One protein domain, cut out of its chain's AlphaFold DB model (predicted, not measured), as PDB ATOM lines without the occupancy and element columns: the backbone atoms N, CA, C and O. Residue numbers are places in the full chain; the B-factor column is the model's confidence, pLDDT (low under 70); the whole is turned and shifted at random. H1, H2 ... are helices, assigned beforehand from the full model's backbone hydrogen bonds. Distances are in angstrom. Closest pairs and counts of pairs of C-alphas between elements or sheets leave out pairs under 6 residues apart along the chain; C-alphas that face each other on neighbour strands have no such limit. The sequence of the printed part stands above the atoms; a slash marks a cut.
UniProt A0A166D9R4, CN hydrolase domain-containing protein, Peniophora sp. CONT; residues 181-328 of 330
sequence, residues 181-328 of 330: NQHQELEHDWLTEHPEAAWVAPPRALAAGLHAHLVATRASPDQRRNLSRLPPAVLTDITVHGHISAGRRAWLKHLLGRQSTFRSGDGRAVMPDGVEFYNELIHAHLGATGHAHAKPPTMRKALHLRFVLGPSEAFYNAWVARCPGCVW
ATOM      1  N   ASN A 181      -9.399 -13.490 116.391       97.38
ATOM      2  CA  ASN A 181     -10.223 -12.916 117.458       97.38
ATOM      3  C   ASN A 181      -9.365 -12.187 118.509       97.38
ATOM      4  O   ASN A 181      -9.641 -11.035 118.825       97.38
ATOM      5  N   GLN A 182      -8.276 -12.807 118.981       96.94
ATOM      6  CA  GLN A 182      -7.347 -12.190 119.943       96.94
ATOM      7  C   GLN A 182      -6.630 -10.960 119.368       96.94
ATOM      8  O   GLN A 182      -6.277 -10.034 120.098       96.94
ATOM      9  N   HIS A 183      -6.406 -10.938 118.053       97.19
ATOM     10  CA  HIS A 183      -5.909  -9.759 117.356       97.19
ATOM     11  C   HIS A 183      -6.964  -8.642 117.297       97.19
ATOM     12  O   HIS A 183      -6.605  -7.501 117.567       97.19
ATOM     13  N   GLN A 184      -8.239  -8.945 117.023       97.69
ATOM     14  CA  GLN A 184      -9.325  -7.954 117.055       97.69
ATOM     15  C   GLN A 184      -9.568  -7.395 118.468       97.69
ATOM     16  O   GLN A 184      -9.769  -6.193 118.625       97.69
ATOM     17  N   GLU A 185      -9.497  -8.243 119.498       97.88
ATOM     18  CA  GLU A 185      -9.521  -7.836 120.912       97.88
ATOM     19  C   GLU A 185      -8.371  -6.861 121.214       97.88
ATOM     20  O   GLU A 185      -8.595  -5.776 121.745       97.88
ATOM     21  N   LEU A 186      -7.146  -7.183 120.779       97.75
ATOM     22  CA  LEU A 186      -5.991  -6.289 120.896       97.75
ATOM     23  C   LEU A 186      -6.149  -4.974 120.108       97.75
ATOM     24  O   LEU A 186      -5.732  -3.934 120.608       97.75
ATOM     25  N   GLU A 187      -6.713  -4.978 118.896       97.75
ATOM     26  CA  GLU A 187      -6.984  -3.728 118.166       97.75
ATOM     27  C   GLU A 187      -7.973  -2.836 118.928       97.75
ATOM     28  O   GLU A 187      -7.773  -1.623 118.999       97.75
ATOM     29  N   HIS A 188      -9.011  -3.429 119.523       97.75
ATOM     30  CA  HIS A 188     -10.019  -2.711 120.301       97.75
ATOM     31  C   HIS A 188      -9.453  -2.119 121.601       97.75
ATOM     32  O   HIS A 188      -9.678  -0.939 121.889       97.75
ATOM     33  N   ASP A 189      -8.687  -2.916 122.351       98.06
ATOM     34  CA  ASP A 189      -7.977  -2.477 123.554       98.06
ATOM     35  C   ASP A 189      -7.009  -1.334 123.216       98.06
ATOM     36  O   ASP A 189      -7.085  -0.249 123.792       98.06
ATOM     37  N   TRP A 190      -6.145  -1.535 122.212       97.94
ATOM     38  CA  TRP A 190      -5.118  -0.564 121.841       97.94
ATOM     39  C   TRP A 190      -5.720   0.768 121.375       97.94
ATOM     40  O   TRP A 190      -5.210   1.824 121.742       97.94
ATOM     41  N   LEU A 191      -6.827   0.752 120.623       96.50
ATOM     42  CA  LEU A 191      -7.530   1.976 120.205       96.50
ATOM     43  C   LEU A 191      -8.281   2.677 121.347       96.50
ATOM     44  O   LEU A 191      -8.534   3.878 121.260       96.50
ATOM     45  N   THR A 192      -8.612   1.949 122.413       96.88
ATOM     46  CA  THR A 192      -9.194   2.502 123.641       96.88
ATOM     47  C   THR A 192      -8.110   3.141 124.522       96.88
ATOM     48  O   THR A 192      -8.342   4.194 125.114       96.88
ATOM     49  N   GLU A 193      -6.910   2.555 124.554       97.00
ATOM     50  CA  GLU A 193      -5.711   3.113 125.199       97.00
ATOM     51  C   GLU A 193      -5.133   4.330 124.443       97.00
ATOM     52  O   GLU A 193      -4.593   5.237 125.075       97.00
ATOM     53  N   HIS A 194      -5.278   4.380 123.110       96.12
ATOM     54  CA  HIS A 194      -4.693   5.400 122.221       96.12
ATOM     55  C   HIS A 194      -5.775   6.195 121.450       96.12
ATOM     56  O   HIS A 194      -5.853   6.111 120.219       96.12
ATOM     57  N   PRO A 195      -6.638   6.983 122.126       94.69
ATOM     58  CA  PRO A 195      -7.783   7.664 121.504       94.69
ATOM     59  C   PRO A 195      -7.399   8.755 120.485       94.69
ATOM     60  O   PRO A 195      -8.243   9.236 119.718       94.69
ATOM     61  N   GLU A 196      -6.133   9.178 120.446       94.50
ATOM     62  CA  GLU A 196      -5.594  10.018 119.380       94.50
ATOM     63  C   GLU A 196      -5.447   9.269 118.051       94.50
ATOM     64  O   GLU A 196      -5.571   9.892 116.994       94.50
ATOM     65  N   ALA A 197      -5.261   7.949 118.063       94.88
ATOM     66  CA  ALA A 197      -5.372   7.152 116.853       94.88
ATOM     67  C   ALA A 197      -6.826   7.136 116.352       94.88
ATOM     68  O   ALA A 197      -7.783   7.190 117.127       94.88
ATOM     69  N   ALA A 198      -7.008   7.103 115.031       92.94
ATOM     70  CA  ALA A 198      -8.308   6.796 114.424       92.94
ATOM     71  C   ALA A 198      -8.448   5.300 114.097       92.94
ATOM     72  O   ALA A 198      -9.555   4.778 114.072       92.94
ATOM     73  N   TRP A 199      -7.320   4.625 113.857       94.69
ATOM     74  CA  TRP A 199      -7.231   3.228 113.443       94.69
ATOM     75  C   TRP A 199      -5.806   2.695 113.673       94.69
ATOM     76  O   TRP A 199      -4.856   3.479 113.781       94.69
ATOM     77  N   VAL A 200      -5.644   1.369 113.694       95.81
ATOM     78  CA  VAL A 200      -4.331   0.693 113.708       95.81
ATOM     79  C   VAL A 200      -3.719   0.687 112.301       95.81
ATOM     80  O   VAL A 200      -2.610   1.187 112.101       95.81
ATOM     81  N   ALA A 201      -4.480   0.203 111.318       94.25
ATOM     82  CA  ALA A 201      -4.224   0.319 109.882       94.25
ATOM     83  C   ALA A 201      -5.435   0.998 109.200       94.25
ATOM     84  O   ALA A 201      -6.554   0.843 109.689       94.25
ATOM     85  N   PRO A 202      -5.263   1.790 108.121       92.94
ATOM     86  CA  PRO A 202      -6.367   2.555 107.548       92.94
ATOM     87  C   PRO A 202      -7.441   1.648 106.925       92.94
ATOM     88  O   PRO A 202      -7.086   0.804 106.102       92.94
ATOM     89  N   PRO A 203      -8.741   1.864 107.207       93.19
ATOM     90  CA  PRO A 203      -9.820   1.136 106.545       93.19
ATOM     91  C   PRO A 203      -9.717   1.193 105.013       93.19
ATOM     92  O   PRO A 203      -9.423   2.241 104.426       93.19
ATOM     93  N   ARG A 204     -10.026   0.084 104.339       89.56
ATOM     94  CA  ARG A 204      -9.889  -0.097 102.880       89.56
ATOM     95  C   ARG A 204     -10.656   0.935 102.057       89.56
ATOM     96  O   ARG A 204     -10.175   1.369 101.012       89.56
ATOM     97  N   ALA A 205     -11.800   1.396 102.564       90.44
ATOM     98  CA  ALA A 205     -12.582   2.483 101.974       90.44
ATOM     99  C   ALA A 205     -11.815   3.825 101.911       90.44
ATOM    100  O   ALA A 205     -12.059   4.639 101.021       90.44
ATOM    101  N   LEU A 206     -10.862   4.050 102.823       92.88
ATOM    102  CA  LEU A 206     -10.005   5.239 102.867       92.88
ATOM    103  C   LEU A 206      -8.671   5.041 102.137       92.88
ATOM    104  O   LEU A 206      -8.084   6.019 101.663       92.88
ATOM    105  N   ALA A 207      -8.193   3.796 102.028       89.38
ATOM    106  CA  ALA A 207      -6.873   3.450 101.500       89.38
ATOM    107  C   ALA A 207      -6.582   4.084 100.126       89.38
ATOM    108  O   ALA A 207      -5.541   4.719  99.950       89.38
ATOM    109  N   ALA A 208      -7.517   4.011  99.173       88.75
ATOM    110  CA  ALA A 208      -7.345   4.606  97.844       88.75
ATOM    111  C   ALA A 208      -7.159   6.139  97.891       88.75
ATOM    112  O   ALA A 208      -6.287   6.688  97.214       88.75
ATOM    113  N   GLY A 209      -7.934   6.834  98.731       91.88
ATOM    114  CA  GLY A 209      -7.833   8.285  98.907       91.88
ATOM    115  C   GLY A 209      -6.548   8.710  99.626       91.88
ATOM    116  O   GLY A 209      -5.909   9.690  99.240       91.88
ATOM    117  N   LEU A 210      -6.133   7.947 100.639       93.06
ATOM    118  CA  LEU A 210      -4.870   8.152 101.348       93.06
ATOM    119  C   LEU A 210      -3.660   7.917 100.429       93.06
ATOM    120  O   LEU A 210      -2.726   8.721 100.431       93.06
ATOM    121  N   HIS A 211      -3.699   6.880  99.587       92.31
ATOM    122  CA  HIS A 211      -2.676   6.627  98.572       92.31
ATOM    123  C   HIS A 211      -2.590   7.775  97.557       92.31
ATOM    124  O   HIS A 211      -1.504   8.301  97.310       92.31
ATOM    125  N   ALA A 212      -3.730   8.231  97.026       91.44
ATOM    126  CA  ALA A 212      -3.782   9.360  96.098       91.44
ATOM    127  C   ALA A 212      -3.185  10.644  96.707       91.44
ATOM    128  O   ALA A 212      -2.407  11.333  96.044       91.44
ATOM    129  N   HIS A 213      -3.464  10.931  97.986       93.56
ATOM    130  CA  HIS A 213      -2.841  12.046  98.716       93.56
ATOM    131  C   HIS A 213      -1.320  11.883  98.842       93.56
ATOM    132  O   HIS A 213      -0.582  12.834  98.579       93.56
ATOM    133  N   LEU A 214      -0.820  10.689  99.184       93.38
ATOM    134  CA  LEU A 214       0.624  10.418  99.258       93.38
ATOM    135  C   LEU A 214       1.324  10.573  97.899       93.38
ATOM    136  O   LEU A 214       2.417  11.142  97.847       93.38
ATOM    137  N   VAL A 215       0.694  10.131  96.805       91.81
ATOM    138  CA  VAL A 215       1.201  10.299  95.430       91.81
ATOM    139  C   VAL A 215       1.214  11.774  95.028       91.81
ATOM    140  O   VAL A 215       2.248  12.266  94.575       91.81
ATOM    141  N   ALA A 216       0.117  12.504  95.245       91.38
ATOM    142  CA  ALA A 216       0.017  13.926  94.911       91.38
ATOM    143  C   ALA A 216       1.010  14.794  95.708       91.38
ATOM    144  O   ALA A 216       1.582  15.746  95.177       91.38
ATOM    145  N   THR A 217       1.261  14.449  96.973       92.06
ATOM    146  CA  THR A 217       2.146  15.208  97.873       92.06
ATOM    147  C   THR A 217       3.586  14.688  97.928       92.06
ATOM    148  O   THR A 217       4.399  15.222  98.685       92.06
ATOM    149  N   ARG A 218       3.954  13.693  97.101       88.81
ATOM    150  CA  ARG A 218       5.258  12.998  97.164       88.81
ATOM    151  C   ARG A 218       6.486  13.917  97.154       88.81
ATOM    152  O   ARG A 218       7.490  13.604  97.787       88.81
ATOM    153  N   ALA A 219       6.388  15.060  96.470       88.19
ATOM    154  CA  ALA A 219       7.458  16.047  96.323       88.19
ATOM    155  C   ALA A 219       7.511  17.120  97.434       88.19
ATOM    156  O   ALA A 219       8.434  17.929  97.441       88.19
ATOM    157  N   SER A 220       6.547  17.167  98.365       89.75
ATOM    158  CA  SER A 220       6.482  18.200  99.410       89.75
ATOM    159  C   SER A 220       6.003  17.624 100.754       89.75
ATOM    160  O   SER A 220       4.802  17.417 100.949       89.75
ATOM    161  N   PRO A 221       6.920  17.389 101.717       85.62
ATOM    162  CA  PRO A 221       6.576  16.884 103.049       85.62
ATOM    163  C   PRO A 221       5.553  17.743 103.804       85.62
ATOM    164  O   PRO A 221       4.707  17.199 104.512       85.62
ATOM    165  N   ASP A 222       5.578  19.063 103.618       88.88
ATOM    166  CA  ASP A 222       4.648  19.980 104.284       88.88
ATOM    167  C   ASP A 222       3.241  19.906 103.684       88.88
ATOM    168  O   ASP A 222       2.256  19.887 104.421       88.88
ATOM    169  N   GLN A 223       3.125  19.753 102.358       91.81
ATOM    170  CA  GLN A 223       1.832  19.475 101.726       91.81
ATOM    171  C   GLN A 223       1.302  18.089 102.118       91.81
ATOM    172  O   GLN A 223       0.102  17.955 102.344       91.81
ATOM    173  N   ARG A 224       2.178  17.085 102.291       92.44
ATOM    174  CA  ARG A 224       1.800  15.749 102.789       92.44
ATOM    175  C   ARG A 224       1.192  15.813 104.196       92.44
ATOM    176  O   ARG A 224       0.238  15.094 104.480       92.44
ATOM    177  N   ARG A 225       1.699  16.708 105.052       93.31
ATOM    178  CA  ARG A 225       1.183  16.996 106.406       93.31
ATOM    179  C   ARG A 225      -0.017  17.957 106.432       93.31
ATOM    180  O   ARG A 225      -0.579  18.190 107.506       93.31
ATOM    181  N   ASN A 226      -0.414  18.540 105.300       93.00
ATOM    182  CA  ASN A 226      -1.514  19.496 105.259       93.00
ATOM    183  C   ASN A 226      -2.872  18.782 105.210       93.00
ATOM    184  O   ASN A 226      -3.363  18.416 104.142       93.00
ATOM    185  N   LEU A 227      -3.495  18.623 106.381       91.94
ATOM    186  CA  LEU A 227      -4.749  17.882 106.517       91.94
ATOM    187  C   LEU A 227      -5.920  18.504 105.735       91.94
ATOM    188  O   LEU A 227      -6.808  17.766 105.333       91.94
ATOM    189  N   SER A 228      -5.921  19.813 105.438       91.00
ATOM    190  CA  SER A 228      -6.997  20.431 104.635       91.00
ATOM    191  C   SER A 228      -6.983  20.036 103.151       91.00
ATOM    192  O   SER A 228      -7.855  20.461 102.398       91.00
ATOM    193  N   ARG A 229      -6.004  19.225 102.726       91.56
ATOM    194  CA  ARG A 229      -5.939  18.603 101.394       91.56
ATOM    195  C   ARG A 229      -6.304  17.116 101.387       91.56
ATOM    196  O   ARG A 229      -6.255  16.504 100.324       91.56
ATOM    197  N   LEU A 230      -6.646  16.532 102.537       93.06
ATOM    198  CA  LEU A 230      -7.082  15.139 102.594       93.06
ATOM    199  C   LEU A 230      -8.449  14.950 101.912       93.06
ATOM    200  O   LEU A 230      -9.259  15.880 101.899       93.06
ATOM    201  N   PRO A 231      -8.737  13.749 101.375       93.38
ATOM    202  CA  PRO A 231     -10.045  13.438 100.808       93.38
ATOM    203  C   PRO A 231     -11.173  13.643 101.835       93.38
ATOM    204  O   PRO A 231     -10.991  13.265 102.996       93.38
ATOM    205  N   PRO A 232     -12.360  14.142 101.434       93.00
ATOM    206  CA  PRO A 232     -13.479  14.357 102.353       93.00
ATOM    207  C   PRO A 232     -13.854  13.124 103.182       93.00
ATOM    208  O   PRO A 232     -14.061  13.262 104.378       93.00
ATOM    209  N   ALA A 233     -13.836  11.919 102.598       92.06
ATOM    210  CA  ALA A 233     -14.105  10.674 103.328       92.06
ATOM    211  C   ALA A 233     -13.125  10.435 104.495       92.06
ATOM    212  O   ALA A 233     -13.547  10.067 105.586       92.06
ATOM    213  N   VAL A 234     -11.831  10.721 104.294       92.88
ATOM    214  CA  VAL A 234     -10.807  10.630 105.351       92.88
ATOM    215  C   VAL A 234     -11.069  11.669 106.437       92.88
ATOM    216  O   VAL A 234     -10.916  11.370 107.615       92.88
ATOM    217  N   LEU A 235     -11.471  12.885 106.054       92.81
ATOM    218  CA  LEU A 235     -11.810  13.947 107.003       92.81
ATOM    219  C   LEU A 235     -13.070  13.621 107.813       92.81
ATOM    220  O   LEU A 235     -13.090  13.912 109.004       92.81
ATOM    221  N   THR A 236     -14.089  13.013 107.203       91.56
ATOM    222  CA  THR A 236     -15.305  12.558 107.890       91.56
ATOM    223  C   THR A 236     -14.992  11.470 108.914       91.56
ATOM    224  O   THR A 236     -15.420  11.596 110.055       91.56
ATOM    225  N   ASP A 237     -14.213  10.454 108.541       90.38
ATOM    226  CA  ASP A 237     -13.906   9.302 109.401       90.38
ATOM    227  C   ASP A 237     -13.099   9.684 110.658       90.38
ATOM    228  O   ASP A 237     -13.461   9.343 111.783       90.38
ATOM    229  N   ILE A 238     -12.059  10.515 110.505       89.62
ATOM    230  CA  ILE A 238     -11.254  10.978 111.649       89.62
ATOM    231  C   ILE A 238     -11.973  12.012 112.535       89.62
ATOM    232  O   ILE A 238     -11.442  12.373 113.590       89.62
ATOM    233  N   THR A 239     -13.137  12.518 112.119       91.56
ATOM    234  CA  THR A 239     -13.878  13.591 112.797       91.56
ATOM    235  C   THR A 239     -14.835  13.037 113.850       91.56
ATOM    236  O   THR A 239     -15.731  12.256 113.555       91.56
ATOM    237  N   VAL A 240     -14.707  13.521 115.087       81.06
ATOM    238  CA  VAL A 240     -15.563  13.144 116.220       81.06
ATOM    239  C   VAL A 240     -16.409  14.358 116.604       81.06
ATOM    240  O   VAL A 240     -15.879  15.451 116.776       81.06
ATOM    241  N   HIS A 241     -17.733  14.204 116.685       82.38
ATOM    242  CA  HIS A 241     -18.675  15.306 116.964       82.38
ATOM    243  C   HIS A 241     -18.389  16.590 116.147       82.38
ATOM    244  O   HIS A 241     -18.290  17.692 116.689       82.38
ATOM    245  N   GLY A 242     -18.182  16.443 114.833       86.25
ATOM    246  CA  GLY A 242     -17.962  17.563 113.910       86.25
ATOM    247  C   GLY A 242     -16.590  18.250 113.986       86.25
ATOM    248  O   GLY A 242     -16.373  19.218 113.261       86.25
ATOM    249  N   HIS A 243     -15.650  17.775 114.813       89.88
ATOM    250  CA  HIS A 243     -14.289  18.312 114.879       89.88
ATOM    251  C   HIS A 243     -13.195  17.228 114.953       89.88
ATOM    252  O   HIS A 243     -13.422  16.089 115.348       89.88
ATOM    253  N   ILE A 244     -11.962  17.588 114.580       91.88
ATOM    254  CA  ILE A 244     -10.781  16.718 114.717       91.88
ATOM    255  C   ILE A 244      -9.988  17.178 115.941       91.88
ATOM    256  O   ILE A 244      -9.479  18.309 115.948       91.88
ATOM    257  N   SER A 245      -9.868  16.314 116.953       93.06
ATOM    258  CA  SER A 245      -9.160  16.598 118.211       93.06
ATOM    259  C   SER A 245      -7.682  16.956 117.993       93.06
ATOM    260  O   SER A 245      -7.085  16.629 116.963       93.06
ATOM    261  N   ALA A 246      -7.069  17.650 118.958       93.62
ATOM    262  CA  ALA A 246      -5.668  18.070 118.859       93.62
ATOM    263  C   ALA A 246      -4.706  16.871 118.751       93.62
ATOM    264  O   ALA A 246      -3.846  16.867 117.869       93.62
ATOM    265  N   GLY A 247      -4.916  15.831 119.569       93.69
ATOM    266  CA  GLY A 247      -4.158  14.579 119.508       93.69
ATOM    267  C   GLY A 247      -4.277  13.905 118.140       93.69
ATOM    268  O   GLY A 247      -3.269  13.712 117.466       93.69
ATOM    269  N   ARG A 248      -5.501  13.646 117.658       94.12
ATOM    270  CA  ARG A 248      -5.726  12.972 116.364       94.12
ATOM    271  C   ARG A 248      -5.178  13.759 115.172       94.12
ATOM    272  O   ARG A 248      -4.655  13.192 114.213       94.12
ATOM    273  N   ARG A 249      -5.202  15.091 115.266       94.31
ATOM    274  CA  ARG A 249      -4.564  16.012 114.314       94.31
ATOM    275  C   ARG A 249      -3.032  15.921 114.332       94.31
ATOM    276  O   ARG A 249      -2.418  16.065 113.276       94.31
ATOM    277  N   ALA A 250      -2.413  15.707 115.493       94.50
ATOM    278  CA  ALA A 250      -0.971  15.496 115.624       94.50
ATOM    279  C   ALA A 250      -0.563  14.095 115.133       94.50
ATOM    280  O   ALA A 250       0.315  13.987 114.276       94.50
ATOM    281  N   TRP A 251      -1.269  13.052 115.580       94.62
ATOM    282  CA  TRP A 251      -1.106  11.660 115.151       94.62
ATOM    283  C   TRP A 251      -1.156  11.520 113.624       94.62
ATOM    284  O   TRP A 251      -0.207  11.015 113.025       94.62
ATOM    285  N   LEU A 252      -2.179  12.067 112.957       94.00
ATOM    286  CA  LEU A 252      -2.301  11.940 111.500       94.00
ATOM    287  C   LEU A 252      -1.201  12.712 110.749       94.00
ATOM    288  O   LEU A 252      -0.660  12.221 109.757       94.00
ATOM    289  N   LYS A 253      -0.793  13.891 111.247       94.38
ATOM    290  CA  LYS A 253       0.382  14.617 110.725       94.38
ATOM    291  C   LYS A 253       1.675  13.817 110.892       94.38
ATOM    292  O   LYS A 253       2.548  13.898 110.025       94.38
ATOM    293  N   HIS A 254       1.813  13.058 111.977       93.19
ATOM    294  CA  HIS A 254       2.962  12.198 112.237       93.19
ATOM    295  C   HIS A 254       2.959  10.969 111.316       93.19
ATOM    296  O   HIS A 254       3.956  10.724 110.637       93.19
ATOM    297  N   LEU A 255       1.826  10.268 111.197       92.75
ATOM    298  CA  LEU A 255       1.630   9.109 110.318       92.75
ATOM    299  C   LEU A 255       1.924   9.447 108.846       92.75
ATOM    300  O   LEU A 255       2.718   8.762 108.198       92.75
ATOM    301  N   LEU A 256       1.356  10.549 108.343       93.50
ATOM    302  CA  LEU A 256       1.628  11.074 107.001       93.50
ATOM    303  C   LEU A 256       3.073  11.585 106.878       93.50
ATOM    304  O   LEU A 256       3.741  11.342 105.875       93.50
ATOM    305  N   GLY A 257       3.591  12.256 107.910       90.12
ATOM    306  CA  GLY A 257       4.960  12.771 107.958       90.12
ATOM    307  C   GLY A 257       6.042  11.687 107.923       90.12
ATOM    308  O   GLY A 257       7.098  11.921 107.337       90.12
ATOM    309  N   ARG A 258       5.775  10.505 108.497       87.75
ATOM    310  CA  ARG A 258       6.651   9.321 108.454       87.75
ATOM    311  C   ARG A 258       6.755   8.712 107.049       87.75
ATOM    312  O   ARG A 258       7.761   8.076 106.754       87.75
ATOM    313  N   GLN A 259       5.813   8.987 106.140       88.31
ATOM    314  CA  GLN A 259       5.903   8.578 104.727       88.31
ATOM    315  C   GLN A 259       6.843   9.489 103.902       88.31
ATOM    316  O   GLN A 259       6.657   9.675 102.700       88.31
ATOM    317  N   SER A 260       7.863  10.087 104.527       71.06
ATOM    318  CA  SER A 260       8.871  10.932 103.868       71.06
ATOM    319  C   SER A 260       9.714  10.172 102.837       71.06
ATOM    320  O   SER A 260      10.221  10.774 101.892       71.06
ATOM    321  N   THR A 261       9.811   8.847 102.981       76.12
ATOM    322  CA  THR A 261      10.442   7.934 102.020       76.12
ATOM    323  C   THR A 261       9.594   7.664 100.777       76.12
ATOM    324  O   THR A 261      10.139   7.132  99.814       76.12
ATOM    325  N   PHE A 262       8.311   8.051 100.758       82.31
ATOM    326  CA  PHE A 262       7.416   7.805  99.627       82.31
ATOM    327  C   PHE A 262       7.794   8.672  98.418       82.31
ATOM    328  O   PHE A 262       7.619   9.897  98.432       82.31
ATOM    329  N   ARG A 263       8.362   8.028  97.392       81.06
ATOM    330  CA  ARG A 263       9.042   8.649  96.238       81.06
ATOM    331  C   ARG A 263       8.321   8.358  94.917       81.06
ATOM    332  O   ARG A 263       7.358   7.604  94.852       81.06
ATOM    333  N   SER A 264       8.787   8.970  93.826       76.81
ATOM    334  CA  SER A 264       8.365   8.550  92.483       76.81
ATOM    335  C   SER A 264       8.911   7.150  92.188       76.81
ATOM    336  O   SER A 264      10.105   6.929  92.372       76.81
ATOM    337  N   GLY A 265       8.050   6.231  91.742       78.81
ATOM    338  CA  GLY A 265       8.397   4.815  91.558       78.81
ATOM    339  C   GLY A 265       8.297   3.961  92.829       78.81
ATOM    340  O   GLY A 265       8.685   2.800  92.800       78.81
ATOM    341  N   ASP A 266       7.783   4.506  93.937       85.31
ATOM    342  CA  ASP A 266       7.455   3.716  95.126       85.31
ATOM    343  C   ASP A 266       6.191   2.882  94.860       85.31
ATOM    344  O   ASP A 266       5.106   3.436  94.687       85.31
ATOM    345  N   GLY A 267       6.357   1.561  94.754       87.12
ATOM    346  CA  GLY A 267       5.287   0.607  94.445       87.12
ATOM    347  C   GLY A 267       4.585   0.016  95.670       87.12
ATOM    348  O   GLY A 267       3.853  -0.960  95.526       87.12
ATOM    349  N   ARG A 268       4.833   0.545  96.876       92.69
ATOM    350  CA  ARG A 268       4.226   0.033  98.112       92.69
ATOM    351  C   ARG A 268       2.732   0.343  98.168       92.69
ATOM    352  O   ARG A 268       2.330   1.498  98.038       92.69
ATOM    353  N   ALA A 269       1.925  -0.681  98.429       91.69
ATOM    354  CA  ALA A 269       0.490  -0.530  98.654       91.69
ATOM    355  C   ALA A 269       0.214   0.192  99.987       91.69
ATOM    356  O   ALA A 269       1.095   0.314 100.836       91.69
ATOM    357  N   VAL A 270      -1.016   0.644 100.221       92.00
ATOM    358  CA  VAL A 270      -1.443   0.963 101.597       92.00
ATOM    359  C   VAL A 270      -1.562  -0.350 102.372       92.00
ATOM    360  O   VAL A 270      -1.920  -1.368 101.782       92.00
ATOM    361  N   MET A 271      -1.241  -0.336 103.668       94.81
ATOM    362  CA  MET A 271      -1.515  -1.471 104.554       94.81
ATOM    363  C   MET A 271      -2.995  -1.889 104.424       94.81
ATOM    364  O   MET A 271      -3.851  -1.006 104.512       94.81
ATOM    365  N   PRO A 272      -3.315  -3.177 104.190       94.12
ATOM    366  CA  PRO A 272      -4.699  -3.648 104.192       94.12
ATOM    367  C   PRO A 272      -5.329  -3.559 105.593       94.12
ATOM    368  O   PRO A 272      -4.680  -3.158 106.558       94.12
ATOM    369  N   ASP A 273      -6.597  -3.954 105.697       92.94
ATOM    370  CA  ASP A 273      -7.379  -4.006 106.933       92.94
ATOM    371  C   ASP A 273      -7.885  -5.428 107.255       92.94
ATOM    372  O   ASP A 273      -7.868  -6.334 106.413       92.94
ATOM    373  N   GLY A 274      -8.329  -5.633 108.500       93.75
ATOM    374  CA  GLY A 274      -8.976  -6.866 108.955       93.75
ATOM    375  C   GLY A 274      -8.130  -8.130 108.759       93.75
ATOM    376  O   GLY A 274      -6.966  -8.186 109.148       93.75
ATOM    377  N   VAL A 275      -8.719  -9.167 108.156       95.81
ATOM    378  CA  VAL A 275      -8.072 -10.484 107.982       95.81
ATOM    379  C   VAL A 275      -6.792 -10.398 107.137       95.81
ATOM    380  O   VAL A 275      -5.823 -11.101 107.411       95.81
ATOM    381  N   GLU A 276      -6.743  -9.514 106.137       96.38
ATOM    382  CA  GLU A 276      -5.531  -9.309 105.334       96.38
ATOM    383  C   GLU A 276      -4.420  -8.632 106.148       96.38
ATOM    384  O   GLU A 276      -3.266  -9.044 106.054       96.38
ATOM    385  N   PHE A 277      -4.759  -7.657 106.996       96.62
ATOM    386  CA  PHE A 277      -3.796  -7.032 107.909       96.62
ATOM    387  C   PHE A 277      -3.205  -8.043 108.901       96.62
ATOM    388  O   PHE A 277      -1.986  -8.143 109.038       96.62
ATOM    389  N   TYR A 278      -4.063  -8.847 109.528       97.69
ATOM    390  CA  TYR A 278      -3.682  -9.950 110.410       97.69
ATOM    391  C   TYR A 278      -2.731 -10.955 109.743       97.69
ATOM    392  O   TYR A 278      -1.688 -11.295 110.306       97.69
ATOM    393  N   ASN A 279      -3.051 -11.392 108.521       96.88
ATOM    394  CA  ASN A 279      -2.204 -12.313 107.762       96.88
ATOM    395  C   ASN A 279      -0.830 -11.692 107.454       96.88
ATOM    396  O   ASN A 279       0.193 -12.368 107.549       96.88
ATOM    397  N   GLU A 280      -0.780 -10.393 107.146       97.38
ATOM    398  CA  GLU A 280       0.475  -9.670 106.933       97.38
ATOM    399  C   GLU A 280       1.305  -9.506 108.218       97.38
ATOM    400  O   GLU A 280       2.529  -9.661 108.172       97.38
ATOM    401  N   LEU A 281       0.672  -9.286 109.378       97.44
ATOM    402  CA  LEU A 281       1.356  -9.332 110.677       97.44
ATOM    403  C   LEU A 281       1.974 -10.713 110.931       97.44
ATOM    404  O   LEU A 281       3.152 -10.792 111.280       97.44
ATOM    405  N   ILE A 282       1.224 -11.798 110.706       96.94
ATOM    406  CA  ILE A 282       1.718 -13.172 110.890       96.94
ATOM    407  C   ILE A 282       2.884 -13.472 109.945       96.94
ATOM    408  O   ILE A 282       3.922 -13.944 110.407       96.94
ATOM    409  N   HIS A 283       2.774 -13.154 108.653       96.19
ATOM    410  CA  HIS A 283       3.865 -13.358 107.694       96.19
ATOM    411  C   HIS A 283       5.119 -12.540 108.049       96.19
ATOM    412  O   HIS A 283       6.239 -13.042 107.934       96.19
ATOM    413  N   ALA A 284       4.958 -11.301 108.526       96.75
ATOM    414  CA  ALA A 284       6.072 -10.467 108.972       96.75
ATOM    415  C   ALA A 284       6.700 -10.939 110.297       96.75
ATOM    416  O   ALA A 284       7.884 -10.684 110.530       96.75
ATOM    417  N   HIS A 285       5.926 -11.608 111.155       96.81
ATOM    418  CA  HIS A 285       6.376 -12.122 112.446       96.81
ATOM    419  C   HIS A 285       7.044 -13.498 112.332       96.81
ATOM    420  O   HIS A 285       8.178 -13.681 112.765       96.81
ATOM    421  N   LEU A 286       6.375 -14.469 111.713       95.06
ATOM    422  CA  LEU A 286       6.894 -15.828 111.555       95.06
ATOM    423  C   LEU A 286       7.970 -15.936 110.463       95.06
ATOM    424  O   LEU A 286       8.771 -16.873 110.481       95.06
ATOM    425  N   GLY A 287       8.027 -14.966 109.545       92.25
ATOM    426  CA  GLY A 287       9.014 -14.906 108.472       92.25
ATOM    427  C   GLY A 287       8.884 -16.044 107.453       92.25
ATOM    428  O   GLY A 287       7.973 -16.867 107.503       92.25
ATOM    429  N   ALA A 288       9.836 -16.113 106.519       89.19
ATOM    430  CA  ALA A 288       9.808 -17.079 105.414       89.19
ATOM    431  C   ALA A 288       9.930 -18.558 105.844       89.19
ATOM    432  O   ALA A 288       9.673 -19.444 105.036       89.19
ATOM    433  N   THR A 289      10.329 -18.832 107.090       86.75
ATOM    434  CA  THR A 289      10.414 -20.187 107.662       86.75
ATOM    435  C   THR A 289       9.175 -20.591 108.460       86.75
ATOM    436  O   THR A 289       9.088 -21.741 108.872       86.75
ATOM    437  N   GLY A 290       8.239 -19.670 108.724       88.69
ATOM    438  CA  GLY A 290       7.075 -19.928 109.574       88.69
ATOM    439  C   GLY A 290       7.382 -20.040 111.078       88.69
ATOM    440  O   GLY A 290       6.487 -20.401 111.839       88.69
ATOM    441  N   HIS A 291       8.624 -19.784 111.510       87.69
ATOM    442  CA  HIS A 291       9.133 -20.134 112.852       87.69
ATOM    443  C   HIS A 291       9.991 -19.024 113.508       87.69
ATOM    444  O   HIS A 291      10.672 -19.271 114.497       87.69
ATOM    445  N   ALA A 292      10.048 -17.812 112.939       89.81
ATOM    446  CA  ALA A 292      11.068 -16.818 113.309       89.81
ATOM    447  C   ALA A 292      10.736 -15.909 114.511       89.81
ATOM    448  O   ALA A 292      11.646 -15.237 114.997       89.81
ATOM    449  N   HIS A 293       9.466 -15.833 114.940       93.94
ATOM    450  CA  HIS A 293       8.969 -14.987 116.045       93.94
ATOM    451  C   HIS A 293       9.631 -13.589 116.133       93.94
ATOM    452  O   HIS A 293      10.157 -13.145 117.156       93.94
ATOM    453  N   ALA A 294       9.642 -12.885 114.999       94.62
ATOM    454  CA  ALA A 294      10.431 -11.687 114.776       94.62
ATOM    455  C   ALA A 294      10.015 -10.510 115.676       94.62
ATOM    456  O   ALA A 294       8.848 -10.117 115.733       94.62
ATOM    457  N   LYS A 295      11.013  -9.886 116.315       95.56
ATOM    458  CA  LYS A 295      10.846  -8.716 117.195       95.56
ATOM    459  C   LYS A 295      10.203  -7.515 116.460       95.56
ATOM    460  O   LYS A 295      10.422  -7.363 115.251       95.56
ATOM    461  N   PRO A 296       9.498  -6.604 117.163       96.06
ATOM    462  CA  PRO A 296       8.748  -5.495 116.554       96.06
ATOM    463  C   PRO A 296       9.516  -4.632 115.531       96.06
ATOM    464  O   PRO A 296       8.957  -4.348 114.466       96.06
ATOM    465  N   PRO A 297      10.805  -4.268 115.736       95.44
ATOM    466  CA  PRO A 297      11.559  -3.506 114.735       95.44
ATOM    467  C   PRO A 297      11.755  -4.267 113.414       95.44
ATOM    468  O   PRO A 297      11.780  -3.648 112.347       95.44
ATOM    469  N   THR A 298      11.855  -5.598 113.475       95.31
ATOM    470  CA  THR A 298      11.999  -6.485 112.314       95.31
ATOM    471  C   THR A 298      10.679  -6.618 111.559       95.31
ATOM    472  O   THR A 298      10.675  -6.423 110.343       95.31
ATOM    473  N   MET A 299       9.558  -6.842 112.262       95.69
ATOM    474  CA  MET A 299       8.215  -6.844 111.659       95.69
ATOM    475  C   MET A 299       7.932  -5.524 110.941       95.69
ATOM    476  O   MET A 299       7.616  -5.513 109.750       95.69
ATOM    477  N   ARG A 300       8.146  -4.394 111.632       94.88
ATOM    478  CA  ARG A 300       8.004  -3.051 111.057       94.88
ATOM    479  C   ARG A 300       8.850  -2.884 109.798       94.88
ATOM    480  O   ARG A 300       8.360  -2.347 108.809       94.88
ATOM    481  N   LYS A 301      10.111  -3.332 109.811       94.31
ATOM    482  CA  LYS A 301      11.008  -3.247 108.648       94.31
ATOM    483  C   LYS A 301      10.491  -4.079 107.470       94.31
ATOM    484  O   LYS A 301      10.484  -3.568 106.354       94.31
ATOM    485  N   ALA A 302      10.046  -5.313 107.706       95.12
ATOM    486  CA  ALA A 302       9.488  -6.183 106.669       95.12
ATOM    487  C   ALA A 302       8.217  -5.578 106.044       95.12
ATOM    488  O   ALA A 302       8.111  -5.472 104.822       95.12
ATOM    489  N   LEU A 303       7.297  -5.094 106.880       95.50
ATOM    490  CA  LEU A 303       6.048  -4.476 106.440       95.50
ATOM    491  C   LEU A 303       6.274  -3.143 105.719       95.50
ATOM    492  O   LEU A 303       5.704  -2.922 104.656       95.50
ATOM    493  N   HIS A 304       7.162  -2.276 106.216       93.12
ATOM    494  CA  HIS A 304       7.464  -0.985 105.582       93.12
ATOM    495  C   HIS A 304       8.149  -1.106 104.208       93.12
ATOM    496  O   HIS A 304       8.178  -0.118 103.472       93.12
ATOM    497  N   LEU A 305       8.687  -2.276 103.839       93.00
ATOM    498  CA  LEU A 305       9.190  -2.545 102.483       93.00
ATOM    499  C   LEU A 305       8.065  -2.829 101.475       93.00
ATOM    500  O   LEU A 305       8.275  -2.638 100.280       93.00
ATOM    501  N   ARG A 306       6.886  -3.259 101.940       94.31
ATOM    502  CA  ARG A 306       5.730  -3.635 101.103       94.31
ATOM    503  C   ARG A 306       4.573  -2.641 101.190       94.31
ATOM    504  O   ARG A 306       3.854  -2.464 100.209       94.31
ATOM    505  N   PHE A 307       4.436  -1.963 102.329       94.81
ATOM    506  CA  PHE A 307       3.285  -1.132 102.662       94.81
ATOM    507  C   PHE A 307       3.663   0.281 103.133       94.81
ATOM    508  O   PHE A 307       4.716   0.507 103.740       94.81
ATOM    509  N   VAL A 308       2.761   1.234 102.889       94.19
ATOM    510  CA  VAL A 308       2.717   2.563 103.515       94.19
ATOM    511  C   VAL A 308       1.555   2.656 104.503       94.19
ATOM    512  O   VAL A 308       0.591   1.900 104.415       94.19
ATOM    513  N   LEU A 309       1.638   3.613 105.434       93.31
ATOM    514  CA  LEU A 309       0.618   3.858 106.473       93.31
ATOM    515  C   LEU A 309       0.335   2.646 107.384       93.31
ATOM    516  O   LEU A 309      -0.752   2.543 107.944       93.31
ATOM    517  N   GLY A 310       1.313   1.752 107.549       93.25
ATOM    518  CA  GLY A 310       1.238   0.673 108.533       93.25
ATOM    519  C   GLY A 310       1.254   1.171 109.993       93.25
ATOM    520  O   GLY A 310       1.519   2.356 110.232       93.25
ATOM    521  N   PRO A 311       1.010   0.261 110.953       94.25
ATOM    522  CA  PRO A 311       0.893   0.557 112.381       94.25
ATOM    523  C   PRO A 311       2.034   1.343 113.031       94.25
ATOM    524  O   PRO A 311       3.166   1.433 112.542       94.25
ATOM    525  N   SER A 312       1.722   1.867 114.218       92.69
ATOM    526  CA  SER A 312       2.695   2.449 115.137       92.69
ATOM    527  C   SER A 312       3.652   1.386 115.701       92.69
ATOM    528  O   SER A 312       3.370   0.190 115.710       92.69
ATOM    529  N   GLU A 313       4.797   1.835 116.219       92.56
ATOM    530  CA  GLU A 313       5.739   0.958 116.931       92.56
ATOM    531  C   GLU A 313       5.146   0.418 118.238       92.56
ATOM    532  O   GLU A 313       5.322  -0.758 118.538       92.56
ATOM    533  N   ALA A 314       4.341   1.229 118.934       94.94
ATOM    534  CA  ALA A 314       3.580   0.807 120.107       94.94
ATOM    535  C   ALA A 314       2.623  -0.359 119.797       94.94
ATOM    536  O   ALA A 314       2.567  -1.311 120.570       94.94
ATOM    537  N   PHE A 315       1.936  -0.346 118.645       97.12
ATOM    538  CA  PHE A 315       1.070  -1.462 118.257       97.12
ATOM    539  C   PHE A 315       1.866  -2.741 117.964       97.12
ATOM    540  O   PHE A 315       1.501  -3.806 118.454       97.12
ATOM    541  N   TYR A 316       2.981  -2.665 117.221       97.19
ATOM    542  CA  TYR A 316       3.823  -3.850 116.997       97.19
ATOM    543  C   TYR A 316       4.393  -4.407 118.316       97.19
ATOM    544  O   TYR A 316       4.475  -5.624 118.472       97.19
ATOM    545  N   ASN A 317       4.746  -3.539 119.272       96.69
ATOM    546  CA  ASN A 317       5.177  -3.949 120.611       96.69
ATOM    547  C   ASN A 317       4.051  -4.684 121.356       96.69
ATOM    548  O   ASN A 317       4.272  -5.796 121.830       96.69
ATOM    549  N   ALA A 318       2.842  -4.115 121.402       97.38
ATOM    550  CA  ALA A 318       1.681  -4.728 122.053       97.38
ATOM    551  C   ALA A 318       1.274  -6.067 121.405       97.38
ATOM    552  O   ALA A 318       0.943  -7.023 122.106       97.38
ATOM    553  N   TRP A 319       1.364  -6.170 120.074       97.69
ATOM    554  CA  TRP A 319       1.070  -7.400 119.333       97.69
ATOM    555  C   TRP A 319       2.069  -8.517 119.636       97.69
ATOM    556  O   TRP A 319       1.660  -9.631 119.950       97.69
ATOM    557  N   VAL A 320       3.375  -8.228 119.626       96.38
ATOM    558  CA  VAL A 320       4.391  -9.234 119.984       96.38
ATOM    559  C   VAL A 320       4.320  -9.598 121.472       96.38
ATOM    560  O   VAL A 320       4.468 -10.770 121.807       96.38
ATOM    561  N   ALA A 321       4.013  -8.646 122.360       95.12
ATOM    562  CA  ALA A 321       3.847  -8.909 123.793       95.12
ATOM    563  C   ALA A 321       2.653  -9.828 124.120       95.12
ATOM    564  O   ALA A 321       2.696 -10.547 125.115       95.12
ATOM    565  N   ARG A 322       1.606  -9.855 123.279       95.25
ATOM    566  CA  ARG A 322       0.487 -10.814 123.385       95.25
ATOM    567  C   ARG A 322       0.705 -12.111 122.586       95.25
ATOM    568  O   ARG A 322      -0.194 -12.948 122.544       95.25
ATOM    569  N   CYS A 323       1.860 -12.304 121.943       95.31
ATOM    570  CA  CYS A 323       2.109 -13.469 121.094       95.31
ATOM    571  C   CYS A 323       2.556 -14.693 121.920       95.31
ATOM    572  O   CYS A 323       3.630 -14.650 122.521       95.31
ATOM    573  N   PRO A 324       1.790 -15.804 121.953       92.75
ATOM    574  CA  PRO A 324       2.069 -16.909 122.874       92.75
ATOM    575  C   PRO A 324       3.429 -17.584 122.627       92.75
ATOM    576  O   PRO A 324       4.115 -17.924 123.589       92.75
ATOM    577  N   GLY A 325       3.875 -17.699 121.372       91.12
ATOM    578  CA  GLY A 325       5.209 -18.201 121.019       91.12
ATOM    579  C   GLY A 325       6.374 -17.268 121.385       91.12
ATOM    580  O   GLY A 325       7.516 -17.715 121.396       91.12
ATOM    581  N   CYS A 326       6.107 -16.001 121.728       91.50
ATOM    582  CA  CYS A 326       7.110 -15.066 122.258       91.50
ATOM    583  C   CYS A 326       7.136 -14.992 123.791       91.50
ATOM    584  O   CYS A 326       8.125 -14.527 124.350       91.50
ATOM    585  N   VAL A 327       6.053 -15.403 124.461       81.75
ATOM    586  CA  VAL A 327       5.917 -15.368 125.930       81.75
ATOM    587  C   VAL A 327       6.364 -16.687 126.578       81.75
ATOM    588  O   VAL A 327       6.759 -16.701 127.741       81.75
ATOM    589  N   TRP A 328       6.336 -17.801 125.838       55.50
ATOM    590  CA  TRP A 328       6.950 -19.061 126.273       55.50
ATOM    591  C   TRP A 328       8.495 -18.969 126.194       55.50
ATOM    592  O   TRP A 328       9.006 -18.188 125.389       55.50
TER     593      TRP A 328
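Overview. This is residues 181 to 328 of the 330 residues of the protein "CN hydrolase domain-containing protein" of Peniophora sp. CONT (UniProt A0A166D9R4). Two lobes of crossed helices lie side by side: H1, H6, H7 and H8 make one, with short H9 at its far end, and H2, H3, H4 and long H5 make the other. The chain passes from the first lobe into the second after H1 and returns along residues 262 to 273. The printed part has 148 residues with nine named helices, H1 to H9 in order, and no named strand; its class is all helix. It is compact, with a radius of gyration of the C-alphas of 15.6 A, and spans 47 by 38 by 21 A.

Along the chain. H1, residues 181 to 193, begins at C-alpha 181 (-10.223, -12.916, 117.458) and is 18.4 A long. H2 is residues 204 to 216, 18.9 A; H3 is 221 to 224 and H4 is 232 to 237. H5, residues 246 to 261, measures 25.4 A. H6 is 274 to 286, 18.4 A; H7 is 296 to 306, 15.9 A; H8 is 313 to 321, 12.2 A. H9, residues 324 to 327, ends at C-alpha 327 (5.917, -15.368, 125.930).

Arrangement. H1 touches H8 at a steep tilt of 43 degrees, opposite ways; C-alphas 190 and 315 are closest, 7.2 A. H8 touches H7 at 60 degrees, a steep tilt, with C-alphas 296 and 316 closest at 5.2 A. H7 touches residues 280 to 285 of H6, closest at C-alphas 284 and 299, 5.0 A. H2 touches H4 with residues 206 to 210 alone, closest at C-alphas 206 and 234, 6.0 A. H3 touches H5, closest at C-alphas 224 and 256, 6.3 A. H9 touches no helix. H1 and H5 are apart. Every O i to N i+4 pair is within hydrogen-bond range in H1, H4, H6 and H8, against 7 of 9 in H2, 9 of 12 in H5 and 6 of 7 in H7; H3 and H9 are too short for such a pair.

Size, cuts and confidence. The C-alphas of Gly 242 and Thr 289 are the two farthest apart, 47.6 A. The printed part has no cut, and the link from H5 to H6 is long. The mean pLDDT of the printed part is 92.3; residue 328 is under 70.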